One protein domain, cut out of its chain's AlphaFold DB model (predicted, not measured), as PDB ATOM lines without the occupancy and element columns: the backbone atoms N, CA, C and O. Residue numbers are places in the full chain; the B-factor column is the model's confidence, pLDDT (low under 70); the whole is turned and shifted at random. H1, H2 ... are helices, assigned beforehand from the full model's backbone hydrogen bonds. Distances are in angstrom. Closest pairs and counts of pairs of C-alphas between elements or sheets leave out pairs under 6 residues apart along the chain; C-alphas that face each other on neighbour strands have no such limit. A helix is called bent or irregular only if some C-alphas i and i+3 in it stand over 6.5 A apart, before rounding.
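This is residues 183 to 232 of the 420 residues of the protein "Autotransporter domain-containing protein" of Alcaligenes aquatilis (UniProt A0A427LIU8). Two short helices, H1 and H3, cross nearly at a right angle and make one end of the domain, and a third, H2, makes the other end, near both but not clearly touching either. The centres of the three helices make a triangle, with H1 and H3 as its closest pair. The printed part has 50 residues, with three named helices in the order H1, H2, H3 and no named strand, and its class is all helix. It is compact, with a radius of gyration of the C-alphas of 10.0 A, and its C-alphas span 28 by 19 by 17 A.

Residues 183 to 188 come before H1, residues 189 to 199, which measures 15.0 A from C-alpha 189 at (205.678, 121.230, 164.732) to C-alpha 199. H2, residues 207 to 217, begins at C-alpha 207 at (208.907, 125.005, 191.465) and measures 15.1 A. H3, residues 221 to 231, measures 16.5 A and ends at C-alpha 231 at (210.887, 128.672, 174.061). H2 and H3 are irregular: C-alphas 208 and 211 are 7.9 A apart, and C-alphas 222 and 225 are 7.0 A apart.

H1 and H3 touch and stand about perpendicular, at 83 degrees; their closest C-alphas, those of Gln 191 and Met 228, are 4.9 A apart. H1 and H2 are close but not clearly touching, with the closest C-alphas, Leu 198 and Tyr 213, 7.8 A apart; they run opposite ways at a steep tilt of 62 degrees. H2 and H3 are also close but not clearly touching, with the closest C-alphas, Val 216 and Val 224, 7.2 A apart; they run opposite ways at 35.4 degrees, only just a steep tilt. Every O i to N i+4 pair is within hydrogen-bond range in H1, against 5 of 7 in H2 and 5 of 7 in H3.

The two C-alphas farthest apart, those of Asn 187 and Ala 207, are 28.0 A apart. The printed part has no cut; the link from H1 to H2 is short and that from H2 to H3 is tight. The mean pLDDT of the printed part is 91.9, and no printed residue is under 70.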
ATOM      1  N   ALA A 183     199.266 122.867 173.017       97.44
ATOM      2  CA  ALA A 183     199.471 122.616 171.593       97.44
ATOM      3  C   ALA A 183     198.259 122.972 170.707       97.44
ATOM      4  O   ALA A 183     198.424 123.083 169.491       97.44
ATOM      5  N   ALA A 184     197.065 123.182 171.281       97.69
ATOM      6  CA  ALA A 184     195.863 123.567 170.533       97.69
ATOM      7  C   ALA A 184     196.013 124.919 169.814       97.69
ATOM      8  O   ALA A 184     195.388 125.136 168.779       97.69
ATOM      9  N   PHE A 185     196.863 125.802 170.345       97.19
ATOM     10  CA  PHE A 185     197.115 127.142 169.806       97.19
ATOM     11  C   PHE A 185     198.558 127.317 169.306       97.19
ATOM     12  O   PHE A 185     199.040 128.438 169.142       97.19
ATOM     13  N   ALA A 186     199.258 126.205 169.072       96.25
ATOM     14  CA  ALA A 186     200.563 126.177 168.429       96.25
ATOM     15  C   ALA A 186     200.410 125.910 166.924       96.25
ATOM     16  O   ALA A 186     199.637 125.043 166.506       96.25
ATOM     17  N   ASN A 187     201.188 126.616 166.105       94.38
ATOM     18  CA  ASN A 187     201.085 126.542 164.649       94.38
ATOM     19  C   ASN A 187     202.054 125.505 164.073       94.38
ATOM     20  O   ASN A 187     201.642 124.617 163.323       94.38
ATOM     21  N   THR A 188     203.328 125.576 164.465       94.31
ATOM     22  CA  THR A 188     204.406 124.756 163.889       94.31
ATOM     23  C   THR A 188     204.634 123.457 164.664       94.31
ATOM     24  O   THR A 188     204.192 123.303 165.807       94.31
ATOM     25  N   SER A 189     205.333 122.493 164.061       94.50
ATOM     26  CA  SER A 189     205.678 121.230 164.732       94.50
ATOM     27  C   SER A 189     206.593 121.457 165.937       94.50
ATOM     28  O   SER A 189     206.397 120.831 166.977       94.50
ATOM     29  N   ASN A 190     207.544 122.388 165.839       92.25
ATOM     30  CA  ASN A 190     208.433 122.756 166.935       92.25
ATOM     31  C   ASN A 190     207.665 123.462 168.060       92.25
ATOM     32  O   ASN A 190     207.839 123.109 169.225       92.25
ATOM     33  N   GLN A 191     206.745 124.377 167.730       95.00
ATOM     34  CA  GLN A 191     205.875 125.001 168.732       95.00
ATOM     35  C   GLN A 191     205.017 123.954 169.455       95.00
ATOM     36  O   GLN A 191     204.912 123.983 170.679       95.00
ATOM     37  N   LYS A 192     204.449 122.988 168.722       96.62
ATOM     38  CA  LYS A 192     203.684 121.876 169.307       96.62
ATOM     39  C   LYS A 192     204.553 120.971 170.175       96.62
ATOM     40  O   LYS A 192     204.094 120.537 171.223       96.62
ATOM     41  N   ALA A 193     205.799 120.705 169.785       95.94
ATOM     42  CA  ALA A 193     206.727 119.912 170.588       95.94
ATOM     43  C   ALA A 193     207.017 120.577 171.943       95.94
ATOM     44  O   ALA A 193     206.951 119.911 172.976       95.94
ATOM     45  N   VAL A 194     207.267 121.891 171.953       95.31
ATOM     46  CA  VAL A 194     207.437 122.666 173.193       95.31
ATOM     47  C   VAL A 194     206.157 122.676 174.020       95.31
ATOM     48  O   VAL A 194     206.207 122.428 175.223       95.31
ATOM     49  N   ALA A 195     205.016 122.934 173.384       96.88
ATOM     50  CA  ALA A 195     203.727 122.984 174.056       96.88
ATOM     51  C   ALA A 195     203.386 121.646 174.727       96.88
ATOM     52  O   ALA A 195     203.033 121.625 175.900       96.88
ATOM     53  N   ASN A 196     203.595 120.529 174.025       96.38
ATOM     54  CA  ASN A 196     203.418 119.187 174.572       96.38
ATOM     55  C   ASN A 196     204.377 118.916 175.738       96.38
ATOM     56  O   ASN A 196     203.976 118.305 176.725       96.38
ATOM     57  N   ALA A 197     205.634 119.367 175.650       94.19
ATOM     58  CA  ALA A 197     206.589 119.234 176.748       94.19
ATOM     59  C   ALA A 197     206.134 120.019 177.989       94.19
ATOM     60  O   ALA A 197     206.200 119.490 179.096       94.19
ATOM     61  N   LEU A 198     205.622 121.241 177.815       93.81
ATOM     62  CA  LEU A 198     205.027 122.013 178.905       93.81
ATOM     63  C   LEU A 198     203.763 121.343 179.456       93.81
ATOM     64  O   LEU A 198     203.607 121.260 180.666       93.81
ATOM     65  N   ASP A 199     202.885 120.798 178.616       92.19
ATOM     66  CA  ASP A 199     201.660 120.150 179.096       92.19
ATOM     67  C   ASP A 199     201.951 119.028 180.112       92.19
ATOM     68  O   ASP A 199     201.216 118.909 181.095       92.19
ATOM     69  N   THR A 200     203.061 118.284 179.968       89.38
ATOM     70  CA  THR A 200     203.441 117.199 180.903       89.38
ATOM     71  C   THR A 200     203.612 117.630 182.360       89.38
ATOM     72  O   THR A 200     203.418 116.812 183.257       89.38
ATOM     73  N   GLY A 201     203.979 118.890 182.611       82.94
ATOM     74  CA  GLY A 201     204.152 119.431 183.959       82.94
ATOM     75  C   GLY A 201     203.032 120.376 184.380       82.94
ATOM     76  O   GLY A 201     203.112 120.952 185.456       82.94
ATOM     77  N   SER A 202     202.000 120.567 183.557       82.00
ATOM     78  CA  SER A 202     201.020 121.643 183.766       82.00
ATOM     79  C   SER A 202     200.079 121.434 184.958       82.00
ATOM     80  O   SER A 202     199.609 122.418 185.533       82.00
ATOM     81  N   ASP A 203     199.864 120.186 185.381       78.81
ATOM     82  CA  ASP A 203     199.072 119.865 186.576       78.81
ATOM     83  C   ASP A 203     199.861 120.047 187.879       78.81
ATOM     84  O   ASP A 203     199.283 120.361 188.920       78.81
ATOM     85  N   GLN A 204     201.179 119.828 187.839       81.81
ATOM     86  CA  GLN A 204     202.102 119.937 188.974       81.81
ATOM     87  C   GLN A 204     203.423 120.558 188.496       81.81
ATOM     88  O   GLN A 204     204.417 119.845 188.308       81.81
ATOM     89  N   PRO A 205     203.443 121.881 188.262       83.81
ATOM     90  CA  PRO A 205     204.606 122.537 187.691       83.81
ATOM     91  C   PRO A 205     205.806 122.442 188.642       83.81
ATOM     92  O   PRO A 205     205.663 122.701 189.842       83.81
ATOM     93  N   PRO A 206     207.011 122.105 188.141       87.12
ATOM     94  CA  PRO A 206     208.227 122.190 188.938       87.12
ATOM     95  C   PRO A 206     208.379 123.596 189.520       87.12
ATOM     96  O   PRO A 206     208.179 124.578 188.808       87.12
ATOM     97  N   ALA A 207     208.799 123.709 190.783       87.88
ATOM     98  CA  ALA A 207     208.907 125.005 191.465       87.88
ATOM     99  C   ALA A 207     209.762 126.026 190.687       87.88
ATOM    100  O   ALA A 207     209.422 127.202 190.632       87.88
ATOM    101  N   ALA A 208     210.824 125.563 190.021       87.81
ATOM    102  CA  ALA A 208     211.697 126.398 189.193       87.81
ATOM    103  C   ALA A 208     211.025 126.954 187.920       87.81
ATOM    104  O   ALA A 208     211.574 127.851 187.291       87.81
ATOM    105  N   MET A 209     209.873 126.414 187.517       88.00
ATOM    106  CA  MET A 209     209.134 126.824 186.320       88.00
ATOM    107  C   MET A 209     207.750 127.398 186.644       88.00
ATOM    108  O   MET A 209     207.017 127.733 185.717       88.00
ATOM    109  N   ALA A 210     207.379 127.518 187.923       86.62
ATOM    110  CA  ALA A 210     206.031 127.912 188.339       86.62
ATOM    111  C   ALA A 210     205.553 129.212 187.664       86.62
ATOM    112  O   ALA A 210     204.450 129.250 187.129       86.62
ATOM    113  N   GLU A 211     206.410 130.232 187.581       87.88
ATOM    114  CA  GLU A 211     206.081 131.520 186.947       87.88
ATOM    115  C   GLU A 211     205.860 131.415 185.430       87.88
ATOM    116  O   GLU A 211     204.969 132.063 184.871       87.88
ATOM    117  N   LEU A 212     206.635 130.563 184.747       91.19
ATOM    118  CA  LEU A 212     206.429 130.283 183.327       91.19
ATOM    119  C   LEU A 212     205.082 129.588 183.113       91.19
ATOM    120  O   LEU A 212     204.332 129.977 182.220       91.19
ATOM    121  N   TYR A 213     204.770 128.588 183.938       91.00
ATOM    122  CA  TYR A 213     203.495 127.878 183.870       91.00
ATOM    123  C   TYR A 213     202.317 128.806 184.136       91.00
ATOM    124  O   TYR A 213     201.386 128.820 183.338       91.00
ATOM    125  N   ASP A 214     202.381 129.624 185.186       88.81
ATOM    126  CA  ASP A 214     201.348 130.615 185.488       88.81
ATOM    127  C   ASP A 214     201.147 131.576 184.309       88.81
ATOM    128  O   ASP A 214     200.010 131.873 183.938       88.81
ATOM    129  N   THR A 215     202.231 132.004 183.657       92.19
ATOM    130  CA  THR A 215     202.158 132.866 182.468       92.19
ATOM    131  C   THR A 215     201.455 132.181 181.303       92.19
ATOM    132  O   THR A 215     200.553 132.759 180.699       92.19
ATOM    133  N   VAL A 216     201.843 130.943 180.983       94.25
ATOM    134  CA  VAL A 216     201.255 130.202 179.860       94.25
ATOM    135  C   VAL A 216     199.797 129.846 180.150       94.25
ATOM    136  O   VAL A 216     198.962 129.998 179.267       94.25
ATOM    137  N   LEU A 217     199.452 129.459 181.380       92.06
ATOM    138  CA  LEU A 217     198.075 129.157 181.788       92.06
ATOM    139  C   LEU A 217     197.145 130.369 181.670       92.06
ATOM    140  O   LEU A 217     195.985 130.224 181.293       92.06
ATOM    141  N   ASN A 218     197.655 131.566 181.958       92.38
ATOM    142  CA  ASN A 218     196.912 132.818 181.828       92.38
ATOM    143  C   ASN A 218     196.895 133.380 180.396       92.38
ATOM    144  O   ASN A 218     196.322 134.444 180.164       92.38
ATOM    145  N   ALA A 219     197.508 132.693 179.429       93.81
ATOM    146  CA  ALA A 219     197.595 133.181 178.064       93.81
ATOM    147  C   ALA A 219     196.227 133.209 177.366       93.81
ATOM    148  O   ALA A 219     195.404 132.296 177.486       93.81
ATOM    149  N   GLN A 220     196.038 134.241 176.549       94.19
ATOM    150  CA  GLN A 220     195.020 134.254 175.505       94.19
ATOM    151  C   GLN A 220     195.476 133.377 174.334       94.19
ATOM    152  O   GLN A 220     196.675 133.280 174.055       94.19
ATOM    153  N   SER A 221     194.528 132.796 173.598       94.38
ATOM    154  CA  SER A 221     194.800 131.870 172.487       94.38
ATOM    155  C   SER A 221     195.761 132.442 171.436       94.38
ATOM    156  O   SER A 221     196.667 131.747 170.984       94.38
ATOM    157  N   GLY A 222     195.626 133.729 171.098       94.62
ATOM    158  CA  GLY A 222     196.478 134.403 170.110       94.62
ATOM    159  C   GLY A 222     197.949 134.571 170.518       94.62
ATOM    160  O   GLY A 222     198.801 134.736 169.648       94.62
ATOM    161  N   SER A 223     198.271 134.501 171.813       94.25
ATOM    162  CA  SER A 223     199.635 134.719 172.326       94.25
ATOM    163  C   SER A 223     200.463 133.433 172.418       94.25
ATOM    164  O   SER A 223     201.692 133.488 172.483       94.25
ATOM    165  N   VAL A 224     199.807 132.269 172.406       95.88
ATOM    166  CA  VAL A 224     200.431 130.971 172.712       95.88
ATOM    167  C   VAL A 224     201.533 130.618 171.718       95.88
ATOM    168  O   VAL A 224     202.641 130.284 172.137       95.88
ATOM    169  N   ALA A 225     201.276 130.746 170.413       94.94
ATOM    170  CA  ALA A 225     202.270 130.458 169.380       94.94
ATOM    171  C   ALA A 225     203.560 131.274 169.581       94.94
ATOM    172  O   ALA A 225     204.654 130.719 169.513       94.94
ATOM    173  N   GLY A 226     203.437 132.563 169.921       92.75
ATOM    174  CA  GLY A 226     204.578 133.440 170.192       92.75
ATOM    175  C   GLY A 226     205.361 133.069 171.456       92.75
ATOM    176  O   GLY A 226     206.573 133.284 171.511       92.75
ATOM    177  N   TYR A 227     204.711 132.489 172.470       94.25
ATOM    178  CA  TYR A 227     205.407 131.939 173.638       94.25
ATOM    179  C   TYR A 227     206.191 130.676 173.281       94.25
ATOM    180  O   TYR A 227     207.372 130.575 173.616       94.25
ATOM    181  N   MET A 228     205.577 129.743 172.548       94.88
ATOM    182  CA  MET A 228     206.242 128.500 172.138       94.88
ATOM    183  C   MET A 228     207.424 128.769 171.199       94.88
ATOM    184  O   MET A 228     208.483 128.158 171.351       94.88
ATOM    185  N   GLU A 229     207.277 129.744 170.299       91.75
ATOM    186  CA  GLU A 229     208.324 130.202 169.380       91.75
ATOM    187  C   GLU A 229     209.580 130.679 170.126       91.75
ATOM    188  O   GLU A 229     210.706 130.335 169.766       91.75
ATOM    189  N   GLN A 230     209.404 131.430 171.213       90.94
ATOM    190  CA  GLN A 230     210.522 131.910 172.028       90.94
ATOM    191  C   GLN A 230     211.188 130.780 172.825       90.94
ATOM    192  O   GLN A 230     212.401 130.799 173.061       90.94
ATOM    193  N   LEU A 231     210.414 129.773 173.230       91.88
ATOM    194  CA  LEU A 231     210.887 128.672 174.061       91.88
ATOM    195  C   LEU A 231     211.645 127.584 173.274       91.88
ATOM    196  O   LEU A 231     212.556 126.993 173.853       91.88
ATOM    197  N   GLN A 232     211.384 127.390 171.974       89.19
ATOM    198  CA  GLN A 232     211.835 126.234 171.165       89.19
ATOM    199  C   GLN A 232     213.347 126.052 170.906       89.19
ATOM    200  O   GLN A 232     213.739 125.097 170.243       89.19
TER     201      GLN A 232